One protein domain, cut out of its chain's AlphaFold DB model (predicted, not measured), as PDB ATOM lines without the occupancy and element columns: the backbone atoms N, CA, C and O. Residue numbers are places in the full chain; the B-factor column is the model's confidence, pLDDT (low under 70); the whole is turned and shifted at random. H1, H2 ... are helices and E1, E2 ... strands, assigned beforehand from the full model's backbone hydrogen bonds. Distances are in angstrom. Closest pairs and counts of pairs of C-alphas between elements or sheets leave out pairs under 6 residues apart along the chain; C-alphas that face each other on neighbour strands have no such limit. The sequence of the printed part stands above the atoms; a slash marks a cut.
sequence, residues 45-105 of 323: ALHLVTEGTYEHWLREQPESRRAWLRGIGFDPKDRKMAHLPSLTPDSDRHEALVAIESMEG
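This is residues 45 to 105 of the 323 residues of the protein "Putative cytosol aminopeptidase" of Auxenochlorella protothecoides (UniProt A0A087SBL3). A small three-stranded sheet has two short helices, H1 and H2, on one side; the loop from E2 to E3 and the last residues end the long axis. The 61 printed residues run E1, H1, H2, E2, E3; the mixed sheet's order is E1, E3, E2. The class is mixed, helices and strands, with under half of the residues in named elements. It is compact, radius of gyration of the C-alphas 11.6 A, spanning 38 by 20 by 18 A.

E1, residues 46 to 49, begins at C-alpha 46 (-18.600, 2.566, -1.301). H1 is residues 54 to 59, H2 63 to 71, 11.9 A long, and E2 81 to 84. E3, residues 95 to 99, 13.6 A, ends at C-alpha 99 (-28.572, 1.833, -4.232).

E1 and E3 are parallel, with N 47 and O 96 2.8 A apart. The hairpin E2 and E3 is antiparallel, with N 82 and O 97 2.9 A apart; both pairs are within hydrogen-bond range. H1 is on the sheet, over E1; H2 only grazes it with residues 64 to 69. In H1 and H2 every O i to N i+4 pair is within hydrogen-bond range.

The C-alphas farthest apart, of Asp 90 and Gly 105, are 38.4 A apart. The printed part has no cut and no long link; pLDDT is under 70 at residues 89 to 93 and 104 to 105.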
ATOM      1  N   ALA A  45     -13.840   1.824  -1.767       80.94
ATOM      2  CA  ALA A  45     -14.855   2.840  -2.011       80.94
ATOM      3  C   ALA A  45     -16.257   2.213  -2.004       80.94
ATOM      4  O   ALA A  45     -16.491   1.177  -2.637       80.94
ATOM      5  N   LEU A  46     -17.176   2.867  -1.295       82.88
ATOM      6  CA  LEU A  46     -18.600   2.566  -1.301       82.88
ATOM      7  C   LEU A  46     -19.313   3.684  -2.068       82.88
ATOM      8  O   LEU A  46     -19.413   4.812  -1.589       82.88
ATOM      9  N   HIS A  47     -19.753   3.375  -3.283       87.56
ATOM     10  CA  HIS A  47     -20.484   4.287  -4.157       87.56
ATOM     11  C   HIS A  47     -21.961   4.233  -3.829       87.56
ATOM     12  O   HIS A  47     -22.530   3.151  -3.682       87.56
ATOM     13  N   LEU A  48     -22.580   5.402  -3.757       87.12
ATOM     14  CA  LEU A  48     -23.987   5.548  -3.430       87.12
ATOM     15  C   LEU A  48     -24.712   6.161  -4.611       87.12
ATOM     16  O   LEU A  48     -24.268   7.166  -5.166       87.12
ATOM     17  N   VAL A  49     -25.829   5.551  -4.976       89.94
ATOM     18  CA  VAL A  49     -26.703   6.019  -6.050       89.94
ATOM     19  C   VAL A  49     -28.150   5.934  -5.594       89.94
ATOM     20  O   VAL A  49     -28.505   5.076  -4.795       89.94
ATOM     21  N   THR A  50     -28.992   6.809  -6.119       91.56
ATOM     22  CA  THR A  50     -30.446   6.641  -6.087       91.56
ATOM     23  C   THR A  50     -30.906   6.163  -7.459       91.56
ATOM     24  O   THR A  50     -30.150   6.237  -8.434       91.56
ATOM     25  N   GLU A  51     -32.159   5.726  -7.574       92.25
ATOM     26  CA  GLU A  51     -32.749   5.392  -8.877       92.25
ATOM     27  C   GLU A  51     -32.641   6.571  -9.867       92.25
ATOM     28  O   GLU A  51     -32.355   6.374 -11.046       92.25
ATOM     29  N   GLY A  52     -32.751   7.810  -9.370       91.25
ATOM     30  CA  GLY A  52     -32.611   9.025 -10.175       91.25
ATOM     31  C   GLY A  52     -31.170   9.410 -10.539       91.25
ATOM     32  O   GLY A  52     -30.964  10.064 -11.561       91.25
ATOM     33  N   THR A  53     -30.162   9.025  -9.745       92.88
ATOM     34  CA  THR A  53     -28.752   9.391 -10.005       92.88
ATOM     35  C   THR A  53     -27.935   8.280 -10.660       92.88
ATOM     36  O   THR A  53     -26.873   8.563 -11.225       92.88
ATOM     37  N   TYR A  54     -28.428   7.037 -10.652       94.19
ATOM     38  CA  TYR A  54     -27.706   5.872 -11.163       94.19
ATOM     39  C   TYR A  54     -27.260   6.022 -12.621       94.19
ATOM     40  O   TYR A  54     -26.086   5.823 -12.917       94.19
ATOM     41  N   GLU A  55     -28.149   6.435 -13.529       94.00
ATOM     42  CA  GLU A  55     -27.827   6.577 -14.960       94.00
ATOM     43  C   GLU A  55     -26.789   7.673 -15.244       94.00
ATOM     44  O   GLU A  55     -26.036   7.624 -16.221       94.00
ATOM     45  N   HIS A  56     -26.731   8.702 -14.399       93.88
ATOM     46  CA  HIS A  56     -25.684   9.710 -14.499       93.88
ATOM     47  C   HIS A  56     -24.343   9.139 -14.033       93.88
ATOM     48  O   HIS A  56     -23.384   9.162 -14.804       93.88
ATOM     49  N   TRP A  57     -24.310   8.530 -12.844       94.25
ATOM     50  CA  TRP A  57     -23.114   7.885 -12.298       94.25
ATOM     51  C   TRP A  57     -22.566   6.787 -13.225       94.25
ATOM     52  O   TRP A  57     -21.361   6.726 -13.469       94.25
ATOM     53  N   LEU A  58     -23.441   5.951 -13.802       94.81
ATOM     54  CA  LEU A  58     -23.073   4.844 -14.689       94.81
ATOM     55  C   LEU A  58     -22.365   5.333 -15.959       94.81
ATOM     56  O   LEU A  58     -21.454   4.661 -16.447       94.81
ATOM     57  N   ARG A  59     -22.744   6.504 -16.492       94.62
ATOM     58  CA  ARG A  59     -22.112   7.097 -17.685       94.62
ATOM     59  C   ARG A  59     -20.668   7.530 -17.446       94.62
ATOM     60  O   ARG A  59     -19.891   7.508 -18.398       94.62
ATOM     61  N   GLU A  60     -20.316   7.867 -16.210       93.62
ATOM     62  CA  GLU A  60     -18.960   8.262 -15.812       93.62
ATOM     63  C   GLU A  60     -18.041   7.058 -15.538       93.62
ATOM     64  O   GLU A  60     -16.832   7.222 -15.379       93.62
ATOM     65  N   GLN A  61     -18.587   5.835 -15.508       92.31
ATOM     66  CA  GLN A  61     -17.806   4.625 -15.259       92.31
ATOM     67  C   GLN A  61     -17.144   4.067 -16.537       92.31
ATOM     68  O   GLN A  61     -17.720   4.145 -17.628       92.31
ATOM     69  N   PRO A  62     -15.973   3.409 -16.416       92.44
ATOM     70  CA  PRO A  62     -15.333   2.692 -17.522       92.44
ATOM     71  C   PRO A  62     -16.213   1.583 -18.114       92.44
ATOM     72  O   PRO A  62     -17.031   0.978 -17.414       92.44
ATOM     73  N   GLU A  63     -15.989   1.239 -19.389       92.94
ATOM     74  CA  GLU A  63     -16.808   0.236 -20.094       92.94
ATOM     75  C   GLU A  63     -16.813  -1.132 -19.406       92.94
ATOM     76  O   GLU A  63     -17.849  -1.791 -19.378       92.94
ATOM     77  N   SER A  64     -15.706  -1.530 -18.777       90.12
ATOM     78  CA  SER A  64     -15.620  -2.775 -18.006       90.12
ATOM     79  C   SER A  64     -16.644  -2.836 -16.866       90.12
ATOM     80  O   SER A  64     -17.326  -3.848 -16.710       90.12
ATOM     81  N   ARG A  65     -16.820  -1.745 -16.105       91.56
ATOM     82  CA  ARG A  65     -17.824  -1.657 -15.030       91.56
ATOM     83  C   ARG A  65     -19.245  -1.615 -15.576       91.56
ATOM     84  O   ARG A  65     -20.118  -2.280 -15.026       91.56
ATOM     85  N   ARG A  66     -19.478  -0.876 -16.664       94.31
ATOM     86  CA  ARG A  66     -20.800  -0.813 -17.312       94.31
ATOM     87  C   ARG A  66     -21.226  -2.181 -17.838       94.31
ATOM     88  O   ARG A  66     -22.351  -2.613 -17.600       94.31
ATOM     89  N   ALA A  67     -20.320  -2.885 -18.515       93.50
ATOM     90  CA  ALA A  67     -20.547  -4.241 -18.997       93.50
ATOM     91  C   ALA A  67     -20.794  -5.221 -17.840       93.50
ATOM     92  O   ALA A  67     -21.727  -6.013 -17.924       93.50
ATOM     93  N   TRP A  68     -20.027  -5.118 -16.750       93.56
ATOM     94  CA  TRP A  68     -20.228  -5.928 -15.546       93.56
ATOM     95  C   TRP A  68     -21.613  -5.725 -14.925       93.56
ATOM     96  O   TRP A  68     -22.344  -6.695 -14.749       93.56
ATOM     97  N   LEU A  69     -22.004  -4.475 -14.650       95.19
ATOM     98  CA  LEU A  69     -23.300  -4.149 -14.043       95.19
ATOM     99  C   LEU A  69     -24.481  -4.607 -14.913       95.19
ATOM    100  O   LEU A  69     -25.450  -5.149 -14.384       95.19
ATOM    101  N   ARG A  70     -24.371  -4.474 -16.245       95.06
ATOM    102  CA  ARG A  70     -25.345  -5.052 -17.189       95.06
ATOM    103  C   ARG A  70     -25.359  -6.578 -17.138       95.06
ATOM    104  O   ARG A  70     -26.433  -7.167 -17.129       95.06
ATOM    105  N   GLY A  71     -24.188  -7.210 -17.093       95.44
ATOM    106  CA  GLY A  71     -24.046  -8.666 -17.061       95.44
ATOM    107  C   GLY A  71     -24.654  -9.303 -15.812       95.44
ATOM    108  O   GLY A  71     -25.275 -10.356 -15.913       95.44
ATOM    109  N   ILE A  72     -24.538  -8.644 -14.655       95.44
ATOM    110  CA  ILE A  72     -25.180  -9.096 -13.411       95.44
ATOM    111  C   ILE A  72     -26.644  -8.646 -13.283       95.44
ATOM    112  O   ILE A  72     -27.302  -9.015 -12.313       95.44
ATOM    113  N   GLY A  73     -27.151  -7.840 -14.222       95.38
ATOM    114  CA  GLY A  73     -28.515  -7.313 -14.190       95.38
ATOM    115  C   GLY A  73     -28.799  -6.423 -12.976       95.38
ATOM    116  O   GLY A  73     -29.866  -6.544 -12.377       95.38
ATOM    117  N   PHE A  74     -27.846  -5.573 -12.578       95.88
ATOM    118  CA  PHE A  74     -28.028  -4.684 -11.428       95.88
ATOM    119  C   PHE A  74     -29.174  -3.692 -11.666       95.88
ATOM    120  O   PHE A  74     -29.169  -2.974 -12.666       95.88
ATOM    121  N   ASP A  75     -30.123  -3.623 -10.727       93.94
ATOM    122  CA  ASP A  75     -31.186  -2.619 -10.692       93.94
ATOM    123  C   ASP A  75     -30.955  -1.621  -9.541       93.94
ATOM    124  O   ASP A  75     -30.673  -2.031  -8.415       93.94
ATOM    125  N   PRO A  76     -31.071  -0.298  -9.763       92.00
ATOM    126  CA  PRO A  76     -30.782   0.710  -8.739       92.00
ATOM    127  C   PRO A  76     -31.948   0.921  -7.757       92.00
ATOM    128  O   PRO A  76     -32.178   2.034  -7.288       92.00
ATOM    129  N   LYS A  77     -32.703  -0.140  -7.449       92.00
ATOM    130  CA  LYS A  77     -33.776  -0.093  -6.445       92.00
ATOM    131  C   LYS A  77     -33.182  -0.051  -5.039       92.00
ATOM    132  O   LYS A  77     -32.090  -0.569  -4.813       92.00
ATOM    133  N   ASP A  78     -33.920   0.518  -4.087       85.81
ATOM    134  CA  ASP A  78     -33.457   0.669  -2.702       85.81
ATOM    135  C   ASP A  78     -32.897  -0.646  -2.115       85.81
ATOM    136  O   ASP A  78     -33.459  -1.731  -2.309       85.81
ATOM    137  N   ARG A  79     -31.772  -0.535  -1.393       85.25
ATOM    138  CA  ARG A  79     -31.021  -1.614  -0.714       85.25
ATOM    139  C   ARG A  79     -30.353  -2.639  -1.628       85.25
ATOM    140  O   ARG A  79     -29.850  -3.655  -1.139       85.25
ATOM    141  N   LYS A  80     -30.310  -2.408  -2.939       90.81
ATOM    142  CA  LYS A  80     -29.535  -3.249  -3.859       90.81
ATOM    143  C   LYS A  80     -28.052  -2.929  -3.749       90.81
ATOM    144  O   LYS A  80     -27.667  -1.771  -3.620       90.81
ATOM    145  N   MET A  81     -27.210  -3.959  -3.817       92.31
ATOM    146  CA  MET A  81     -25.758  -3.796  -3.821       92.31
ATOM    147  C   MET A  81     -25.093  -4.626  -4.912       92.31
ATOM    148  O   MET A  81     -25.585  -5.694  -5.277       92.31
ATOM    149  N   ALA A  82     -23.951  -4.148  -5.392       91.44
ATOM    150  CA  ALA A  82     -23.080  -4.884  -6.293       91.44
ATOM    151  C   ALA A  82     -21.618  -4.699  -5.895       91.44
ATOM    152  O   ALA A  82     -21.166  -3.583  -5.640       91.44
ATOM    153  N   HIS A  83     -20.860  -5.794  -5.913       89.50
ATOM    154  CA  HIS A  83     -19.407  -5.712  -5.907       89.50
ATOM    155  C   HIS A  83     -18.930  -5.270  -7.287       89.50
ATOM    156  O   HIS A  83     -19.301  -5.851  -8.312       89.50
ATOM    157  N   LEU A  84     -18.117  -4.223  -7.302       88.44
ATOM    158  CA  LEU A  84     -17.512  -3.686  -8.502       88.44
ATOM    159  C   LEU A  84     -16.121  -4.305  -8.686       88.44
ATOM    160  O   LEU A  84     -15.335  -4.356  -7.731       88.44
ATOM    161  N   PRO A  85     -15.788  -4.756  -9.906       83.38
ATOM    162  CA  PRO A  85     -14.442  -5.207 -10.214       83.38
ATOM    163  C   PRO A  85     -13.441  -4.059 -10.037       83.38
ATOM    164  O   PRO A  85     -13.754  -2.885 -10.292       83.38
ATOM    165  N   SER A  86     -12.234  -4.421  -9.600       78.56
ATOM    166  CA  SER A  86     -11.119  -3.485  -9.481       78.56
ATOM    167  C   SER A  86     -10.830  -2.823 -10.831       78.56
ATOM    168  O   SER A  86     -10.826  -3.484 -11.870       78.56
ATOM    169  N   LEU A  87     -10.577  -1.512 -10.817       76.88
ATOM    170  CA  LEU A  87     -10.075  -0.794 -11.996       76.88
ATOM    171  C   LEU A  87      -8.556  -0.900 -12.142       76.88
ATOM    172  O   LEU A  87      -8.026  -0.632 -13.216       76.88
ATOM    173  N   THR A  88      -7.860  -1.299 -11.080       72.56
ATOM    174  CA  THR A  88      -6.440  -1.633 -11.112       72.56
ATOM    175  C   THR A  88      -6.268  -3.136 -11.372       72.56
ATOM    176  O   THR A  88      -6.837  -3.942 -10.626       72.56
ATOM    177  N   PRO A  89      -5.512  -3.533 -12.415       66.25
ATOM    178  CA  PRO A  89      -5.116  -4.927 -12.630       66.25
ATOM    179  C   PRO A  89      -4.402  -5.497 -11.394       66.25
ATOM    180  O   PRO A  89      -3.685  -4.762 -10.716       66.25
ATOM    181  N   ASP A  90      -4.626  -6.780 -11.092       63.31
ATOM    182  CA  ASP A  90      -4.006  -7.535  -9.981       63.31
ATOM    183  C   ASP A  90      -4.265  -6.991  -8.563       63.31
ATOM    184  O   ASP A  90      -3.561  -7.310  -7.607       63.31
ATOM    185  N   SER A  91      -5.299  -6.166  -8.410       67.50
ATOM    186  CA  SER A  91      -5.749  -5.681  -7.109       67.50
ATOM    187  C   SER A  91      -6.911  -6.526  -6.589       67.50
ATOM    188  O   SER A  91      -7.991  -6.527  -7.177       67.50
ATOM    189  N   ASP A  92      -6.730  -7.128  -5.410       64.62
ATOM    190  CA  ASP A  92      -7.782  -7.822  -4.642       64.62
ATOM    191  C   ASP A  92      -8.848  -6.862  -4.067       64.62
ATOM    192  O   ASP A  92      -9.710  -7.238  -3.268       64.62
ATOM    193  N   ARG A  93      -8.780  -5.573  -4.420       64.69
ATOM    194  CA  ARG A  93      -9.677  -4.542  -3.896       64.69
ATOM    195  C   ARG A  93     -10.932  -4.472  -4.742       64.69
ATOM    196  O   ARG A  93     -10.939  -3.914  -5.837       64.69
ATOM    197  N   HIS A  94     -12.014  -4.968  -4.173       74.06
ATOM    198  CA  HIS A  94     -13.346  -4.743  -4.700       74.06
ATOM    199  C   HIS A  94     -13.899  -3.428  -4.156       74.06
ATOM    200  O   HIS A  94     -13.789  -3.148  -2.961       74.06
ATOM    201  N   GLU A  95     -14.479  -2.623  -5.043       85.81
ATOM    202  CA  GLU A  95     -15.347  -1.503  -4.672       85.81
ATOM    203  C   GLU A  95     -16.788  -2.013  -4.535       85.81
ATOM    204  O   GLU A  95     -17.104  -3.126  -4.962       85.81
ATOM    205  N   ALA A  96     -17.672  -1.230  -3.926       88.06
ATOM    206  CA  ALA A  96     -19.084  -1.584  -3.815       88.06
ATOM    207  C   ALA A  96     -19.959  -0.445  -4.332       88.06
ATOM    208  O   ALA A  96     -19.662   0.721  -4.098       88.06
ATOM    209  N   LEU A  97     -21.043  -0.791  -5.016       90.12
ATOM    210  CA  LEU A  97     -22.137   0.109  -5.358       90.12
ATOM    211  C   LEU A  97     -23.338  -0.252  -4.491       90.12
ATOM    212  O   LEU A  97     -23.692  -1.428  -4.415       90.12
ATOM    213  N   VAL A  98     -23.969   0.739  -3.872       88.62
ATOM    214  CA  VAL A  98     -25.188   0.574  -3.078       88.62
ATOM    215  C   VAL A  98     -26.236   1.563  -3.569       88.62
ATOM    216  O   VAL A  98     -25.992   2.768  -3.636       88.62
ATOM    217  N   ALA A  99     -27.403   1.038  -3.915       88.19
ATOM    218  CA  ALA A  99     -28.572   1.833  -4.232       88.19
ATOM    219  C   ALA A  99     -29.343   2.165  -2.952       88.19
ATOM    220  O   ALA A  99     -29.609   1.287  -2.126       88.19
ATOM    221  N   ILE A 100     -29.694   3.436  -2.796       83.88
ATOM    222  CA  ILE A 100     -30.428   3.961  -1.650       83.88
ATOM    223  C   ILE A 100     -31.645   4.760  -2.116       83.88
ATOM    224  O   ILE A 100     -31.646   5.339  -3.202       83.88
ATOM    225  N   GLU A 101     -32.669   4.818  -1.274       83.12
ATOM    226  CA  GLU A 101     -33.895   5.576  -1.540       83.12
ATOM    227  C   GLU A 101     -33.642   7.083  -1.736       83.12
ATOM    228  O   GLU A 101     -34.144   7.677  -2.688       83.12
ATOM    229  N   SER A 102     -32.838   7.708  -0.867       78.38
ATOM    230  CA  SER A 102     -32.553   9.144  -0.930       78.38
ATOM    231  C   SER A 102     -31.188   9.499  -0.341       78.38
ATOM    232  O   SER A 102     -30.762   8.932   0.665       78.38
ATOM    233  N   MET A 103     -30.526  10.472  -0.972       73.56
ATOM    234  CA  MET A 103     -29.336  11.160  -0.451       73.56
ATOM    235  C   MET A 103     -29.705  12.432   0.338       73.56
ATOM    236  O   MET A 103     -28.818  13.117   0.846       73.56
ATOM    237  N   GLU A 104     -30.991  12.792   0.399       67.50
ATOM    238  CA  GLU A 104     -31.469  13.990   1.090       67.50
ATOM    239  C   GLU A 104     -31.536  13.788   2.612       67.50
ATOM    240  O   GLU A 104     -31.761  12.687   3.118       67.50
ATOM    241  N   GLY A 105     -31.371  14.882   3.360       63.78
ATOM    242  CA  GLY A 105     -31.412  14.872   4.822       63.78
ATOM    243  C   GLY A 105     -30.126  14.337   5.469       63.78
ATOM    244  O   GLY A 105     -29.078  14.256   4.822       63.78
TER     245      GLY A 105